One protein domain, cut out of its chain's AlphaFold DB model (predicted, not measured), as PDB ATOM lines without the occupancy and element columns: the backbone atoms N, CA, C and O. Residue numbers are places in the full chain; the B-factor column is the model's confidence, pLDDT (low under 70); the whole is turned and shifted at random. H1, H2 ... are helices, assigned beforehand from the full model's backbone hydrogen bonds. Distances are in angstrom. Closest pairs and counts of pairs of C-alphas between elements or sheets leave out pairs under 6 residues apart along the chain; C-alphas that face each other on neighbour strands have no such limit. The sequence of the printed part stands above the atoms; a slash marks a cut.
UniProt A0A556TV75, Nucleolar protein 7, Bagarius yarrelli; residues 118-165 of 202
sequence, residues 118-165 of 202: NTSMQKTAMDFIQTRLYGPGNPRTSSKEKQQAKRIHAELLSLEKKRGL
ATOM      1  N   ASN A 118      39.892  28.768  28.867       64.38
ATOM      2  CA  ASN A 118      38.818  28.088  28.148       64.38
ATOM      3  C   ASN A 118      39.349  27.234  26.992       64.38
ATOM      4  O   ASN A 118      38.883  26.113  26.802       64.38
ATOM      5  N   THR A 119      40.361  27.701  26.251       76.81
ATOM      6  CA  THR A 119      40.984  26.886  25.194       76.81
ATOM      7  C   THR A 119      41.811  25.733  25.755       76.81
ATOM      8  O   THR A 119      41.825  24.666  25.143       76.81
ATOM      9  N   SER A 120      42.461  25.900  26.911       85.06
ATOM     10  CA  SER A 120      43.166  24.811  27.600       85.06
ATOM     11  C   SER A 120      42.191  23.716  28.040       85.06
ATOM     12  O   SER A 120      42.310  22.574  27.604       85.06
ATOM     13  N   MET A 121      41.142  24.083  28.783       89.12
ATOM     14  CA  MET A 121      40.106  23.150  29.234       89.12
ATOM     15  C   MET A 121      39.385  22.479  28.058       89.12
ATOM     16  O   MET A 121      39.128  21.275  28.084       89.12
ATOM     17  N   GLN A 122      39.107  23.225  26.985       88.94
ATOM     18  CA  GLN A 122      38.517  22.678  25.766       88.94
ATOM     19  C   GLN A 122      39.450  21.677  25.072       88.94
ATOM     20  O   GLN A 122      38.977  20.647  24.596       88.94
ATOM     21  N   LYS A 123      40.763  21.938  25.025       90.12
ATOM     22  CA  LYS A 123      41.751  20.987  24.490       90.12
ATOM     23  C   LYS A 123      41.801  19.718  25.334       90.12
ATOM     24  O   LYS A 123      41.733  18.637  24.762       90.12
ATOM     25  N   THR A 124      41.826  19.838  26.662       92.56
ATOM     26  CA  THR A 124      41.778  18.687  27.579       92.56
ATOM     27  C   THR A 124      40.502  17.866  27.384       92.56
ATOM     28  O   THR A 124      40.559  16.644  27.286       92.56
ATOM     29  N   ALA A 125      39.346  18.522  27.251       90.75
ATOM     30  CA  ALA A 125      38.079  17.844  26.983       90.75
ATOM     31  C   ALA A 125      38.065  17.153  25.605       90.75
ATOM     32  O   ALA A 125      37.560  16.037  25.474       90.75
ATOM     33  N   MET A 126      38.639  17.783  24.574       86.94
ATOM     34  CA  MET A 126      38.772  17.166  23.252       86.94
ATOM     35  C   MET A 126      39.698  15.952  23.276       86.94
ATOM     36  O   MET A 126      39.364  14.945  22.657       86.94
ATOM     37  N   ASP A 127      40.816  16.027  23.991       90.25
ATOM     38  CA  ASP A 127      41.770  14.925  24.123       90.25
ATOM     39  C   ASP A 127      41.164  13.746  24.906       90.25
ATOM     40  O   ASP A 127      41.258  12.588  24.498       90.25
ATOM     41  N   PHE A 128      40.389  14.031  25.957       91.06
ATOM     42  CA  PHE A 128      39.604  13.018  26.669       91.06
ATOM     43  C   PHE A 128      38.596  12.307  25.749       91.06
ATOM     44  O   PHE A 128      38.484  11.081  25.748       91.06
ATOM     45  N   ILE A 129      37.877  13.057  24.911       88.56
ATOM     46  CA  ILE A 129      36.955  12.474  23.928       88.56
ATOM     47  C   ILE A 129      37.728  11.654  22.888       88.56
ATOM     48  O   ILE A 129      37.298  10.556  22.534       88.56
ATOM     49  N   GLN A 130      38.868  12.150  22.403       84.25
ATOM     50  CA  GLN A 130      39.692  11.456  21.415       84.25
ATOM     51  C   GLN A 130      40.237  10.136  21.959       84.25
ATOM     52  O   GLN A 130      40.030   9.106  21.328       84.25
ATOM     53  N   THR A 131      40.820  10.124  23.153       83.81
ATOM     54  CA  THR A 131      41.361   8.905  23.777       83.81
ATOM     55  C   THR A 131      40.284   7.854  24.061       83.81
ATOM     56  O   THR A 131      40.511   6.667  23.832       83.81
ATOM     57  N   ARG A 132      39.083   8.259  24.505       84.69
ATOM     58  CA  ARG A 132      38.000   7.323  24.873       84.69
ATOM     59  C   ARG A 132      37.165   6.837  23.683       84.69
ATOM     60  O   ARG A 132      36.730   5.687  23.687       84.69
ATOM     61  N   LEU A 133      36.909   7.687  22.683       80.88
ATOM     62  CA  LEU A 133      36.036   7.355  21.541       80.88
ATOM     63  C   LEU A 133      36.785   7.046  20.238       80.88
ATOM     64  O   LEU A 133      36.241   6.303  19.419       80.88
ATOM     65  N   TYR A 134      37.978   7.613  20.044       78.62
ATOM     66  CA  TYR A 134      38.734   7.610  18.781       78.62
ATOM     67  C   TYR A 134      40.190   7.104  18.955       78.62
ATOM     68  O   TYR A 134      41.010   7.270  18.058       78.62
ATOM     69  N   GLY A 135      40.531   6.523  20.114       74.25
ATOM     70  CA  GLY A 135      41.874   6.036  20.445       74.25
ATOM     71  C   GLY A 135      42.241   4.697  19.780       74.25
ATOM     72  O   GLY A 135      41.394   4.074  19.128       74.25
ATOM     73  N   PRO A 136      43.492   4.220  19.958       65.62
ATOM     74  CA  PRO A 136      44.007   2.991  19.350       65.62
ATOM     75  C   PRO A 136      43.248   1.768  19.888       65.62
ATOM     76  O   PRO A 136      43.574   1.207  20.928       65.62
ATOM     77  N   GLY A 137      42.168   1.399  19.203       65.62
ATOM     78  CA  GLY A 137      41.241   0.347  19.623       65.62
ATOM     79  C   GLY A 137      39.797   0.572  19.168       65.62
ATOM     80  O   GLY A 137      39.027  -0.385  19.114       65.62
ATOM     81  N   ASN A 138      39.420   1.800  18.784       62.47
ATOM     82  CA  ASN A 138      38.082   2.104  18.273       62.47
ATOM     83  C   ASN A 138      38.175   2.848  16.925       62.47
ATOM     84  O   ASN A 138      38.570   4.011  16.906       62.47
ATOM     85  N   PRO A 139      37.810   2.227  15.783       60.69
ATOM     86  CA  PRO A 139      38.014   2.782  14.439       60.69
ATOM     87  C   PRO A 139      36.968   3.842  14.068       60.69
ATOM     88  O   PRO A 139      36.455   3.886  12.946       60.69
ATOM     89  N   ARG A 140      36.594   4.706  15.011       62.59
ATOM     90  CA  ARG A 140      35.888   5.934  14.665       62.59
ATOM     91  C   ARG A 140      36.973   6.921  14.262       62.59
ATOM     92  O   ARG A 140      37.887   7.168  15.027       62.59
ATOM     93  N   THR A 141      36.897   7.444  13.045       61.72
ATOM     94  CA  THR A 141      37.832   8.457  12.545       61.72
ATOM     95  C   THR A 141      37.357   9.848  12.971       61.72
ATOM     96  O   THR A 141      36.153  10.153  12.924       61.72
ATOM     97  N   SER A 142      38.279  10.699  13.430       65.75
ATOM     98  CA  SER A 142      37.969  12.092  13.799       65.75
ATOM     99  C   SER A 142      37.532  12.901  12.565       65.75
ATOM    100  O   SER A 142      37.776  12.486  11.436       65.75
ATOM    101  N   SER A 143      36.866  14.055  12.702       66.75
ATOM    102  CA  SER A 143      36.404  14.803  11.510       66.75
ATOM    103  C   SER A 143      37.557  15.270  10.608       66.75
ATOM    104  O   SER A 143      37.430  15.229   9.385       66.75
ATOM    105  N   LYS A 144      38.697  15.653  11.199       70.81
ATOM    106  CA  LYS A 144      39.912  16.051  10.473       70.81
ATOM    107  C   LYS A 144      40.539  14.863   9.750       70.81
ATOM    108  O   LYS A 144      40.855  14.963   8.570       70.81
ATOM    109  N   GLU A 145      40.627  13.723  10.422       71.81
ATOM    110  CA  GLU A 145      41.113  12.476   9.835       71.81
ATOM    111  C   GLU A 145      40.164  11.950   8.752       71.81
ATOM    112  O   GLU A 145      40.614  11.496   7.712       71.81
ATOM    113  N   LYS A 146      38.845  12.108   8.908       73.50
ATOM    114  CA  LYS A 146      37.856  11.825   7.854       73.50
ATOM    115  C   LYS A 146      38.060  12.707   6.635       73.50
ATOM    116  O   LYS A 146      37.932  12.225   5.516       73.50
ATOM    117  N   GLN A 147      38.357  13.991   6.823       74.25
ATOM    118  CA  GLN A 147      38.651  14.899   5.714       74.25
ATOM    119  C   GLN A 147      39.969  14.534   5.025       74.25
ATOM    120  O   GLN A 147      40.028  14.543   3.798       74.25
ATOM    121  N   GLN A 148      40.999  14.167   5.792       77.75
ATOM    122  CA  GLN A 148      42.268  13.671   5.258       77.75
ATOM    123  C   GLN A 148      42.076  12.347   4.513       77.75
ATOM    124  O   GLN A 148      42.446  12.259   3.351       77.75
ATOM    125  N   ALA A 149      41.398  11.365   5.104       78.62
ATOM    126  CA  ALA A 149      41.060  10.095   4.470       78.62
ATOM    127  C   ALA A 149      40.205  10.296   3.216       78.62
ATOM    128  O   ALA A 149      40.434   9.634   2.213       78.62
ATOM    129  N   LYS A 150      39.262  11.247   3.220       82.44
ATOM    130  CA  LYS A 150      38.462  11.600   2.040       82.44
ATOM    131  C   LYS A 150      39.316  12.225   0.937       82.44
ATOM    132  O   LYS A 150      39.098  11.906  -0.226       82.44
ATOM    133  N   ARG A 151      40.286  13.081   1.287       82.62
ATOM    134  CA  ARG A 151      41.264  13.640   0.340       82.62
ATOM    135  C   ARG A 151      42.163  12.552  -0.234       82.62
ATOM    136  O   ARG A 151      42.220  12.425  -1.445       82.62
ATOM    137  N   ILE A 152      42.763  11.723   0.619       81.50
ATOM    138  CA  ILE A 152      43.614  10.593   0.224       81.50
ATOM    139  C   ILE A 152      42.827   9.619  -0.659       81.50
ATOM    140  O   ILE A 152      43.299   9.213  -1.711       81.50
ATOM    141  N   HIS A 153      41.591   9.287  -0.290       80.62
ATOM    142  CA  HIS A 153      40.713   8.423  -1.077       80.62
ATOM    143  C   HIS A 153      40.354   9.050  -2.428       80.62
ATOM    144  O   HIS A 153      40.397   8.363  -3.442       80.62
ATOM    145  N   ALA A 154      40.026  10.346  -2.466       81.38
ATOM    146  CA  ALA A 154      39.777  11.063  -3.715       81.38
ATOM    147  C   ALA A 154      41.029  11.114  -4.600       81.38
ATOM    148  O   ALA A 154      40.917  10.995  -5.812       81.38
ATOM    149  N   GLU A 155      42.213  11.231  -4.003       80.50
ATOM    150  CA  GLU A 155      43.485  11.238  -4.713       80.50
ATOM    151  C   GLU A 155      43.857   9.848  -5.253       80.50
ATOM    152  O   GLU A 155      44.304   9.728  -6.391       80.50
ATOM    153  N   LEU A 156      43.643   8.789  -4.466       74.94
ATOM    154  CA  LEU A 156      43.897   7.392  -4.842       74.94
ATOM    155  C   LEU A 156      42.886   6.860  -5.864       74.94
ATOM    156  O   LEU A 156      43.229   6.022  -6.694       74.94
ATOM    157  N   LEU A 157      41.642   7.340  -5.821       71.81
ATOM    158  CA  LEU A 157      40.577   6.951  -6.750       71.81
ATOM    159  C   LEU A 157      40.297   8.007  -7.821       71.81
ATOM    160  O   LEU A 157      39.327   7.856  -8.567       71.81
ATOM    161  N   SER A 158      41.139   9.040  -7.925       77.19
ATOM    162  CA  SER A 158      41.024  10.055  -8.970       77.19
ATOM    163  C   SER A 158      41.097   9.398 -10.346       77.19
ATOM    164  O   SER A 158      41.975   8.575 -10.624       77.19
ATOM    165  N   LEU A 159      40.168   9.779 -11.224       67.44
ATOM    166  CA  LEU A 159      40.102   9.269 -12.592       67.44
ATOM    167  C   LEU A 159      41.348   9.626 -13.409       67.44
ATOM    168  O   LEU A 159      41.697   8.861 -14.303       67.44
ATOM    169  N   GLU A 160      42.053  10.710 -13.077       68.81
ATOM    170  CA  GLU A 160      43.349  11.053 -13.686       68.81
ATOM    171  C   GLU A 160      44.392   9.954 -13.466       68.81
ATOM    172  O   GLU A 160      45.018   9.499 -14.423       68.81
ATOM    173  N   LYS A 161      44.517   9.440 -12.232       66.19
ATOM    174  CA  LYS A 161      45.444   8.337 -11.921       66.19
ATOM    175  C   LYS A 161      45.010   7.014 -12.563       66.19
ATOM    176  O   LYS A 161      45.851   6.157 -12.805       66.19
ATOM    177  N   LYS A 162      43.715   6.853 -12.869       66.38
ATOM    178  CA  LYS A 162      43.175   5.670 -13.566       66.38
ATOM    179  C   LYS A 162      43.263   5.744 -15.095       66.38
ATOM    180  O   LYS A 162      43.217   4.703 -15.742       66.38
ATOM    181  N   ARG A 163      43.339   6.943 -15.682       65.50
ATOM    182  CA  ARG A 163      43.357   7.169 -17.141       65.50
ATOM    183  C   ARG A 163      44.740   7.507 -17.704       65.50
ATOM    184  O   ARG A 163      44.869   7.610 -18.918       65.50
ATOM    185  N   GLY A 164      45.762   7.654 -16.859       66.50
ATOM    186  CA  GLY A 164      47.137   7.897 -17.301       66.50
ATOM    187  C   GLY A 164      47.708   6.780 -18.189       66.50
ATOM    188  O   GLY A 164      47.219   5.651 -18.179       66.50
ATOM    189  N   LEU A 165      48.778   7.102 -18.927       66.25
ATOM    190  CA  LEU A 165      49.502   6.209 -19.856       66.25
ATOM    191  C   LEU A 165      50.036   4.918 -19.201       66.25
ATOM    192  O   LEU A 165      50.333   3.947 -19.890       66.25
TER     193      LEU A 165
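AT A GLANCE: This is residues 118 to 165 of the 202 residues of the protein "Nucleolar protein 7" of Bagarius yarrelli (UniProt A0A556TV75). An open, elongated chain of helices with no shared core: H1 stands at one end, a loop at residues 134 to 142 makes the corner, and H2 with short H3 beyond it makes a long arm. The printed part has 48 residues with three named helices, H1, H2 and H3, and no named strand; it is all helix. It is extended, with a radius of gyration of the C-alphas of 16.3 A, a rod spanning 52 by 25 by 10 A.

HOW THE PARTS SIT: H1, residues 118 to 133, and H2, residues 143 to 156, are apart, joined by a short link of 9 residues. H3, residues 159 to 163, and H2 meet only through their tight link of 2 residues. H1 and H3 are apart. Residues 118 to 126, 143 to 148 and 150 to 165 stand free. In H1, H2 and H3, every O i to N i+4 pair is within hydrogen-bond range.

IN THESE COORDINATES: H1 begins at C-alpha 118 (38.818, 28.088, 28.148) and is 21.9 A long. H2 is 19.5 A and H3 6.0 A, ending at C-alpha 163 (43.357, 7.169, -17.141).

THE WHOLE: The C-alphas farthest apart, of Asn 118 and Leu 165, are 53.8 A apart. The printed part has no cut. Mean pLDDT of the printed part is 76.2, under 70 at residues 118, 136 to 143 and 159 to 165.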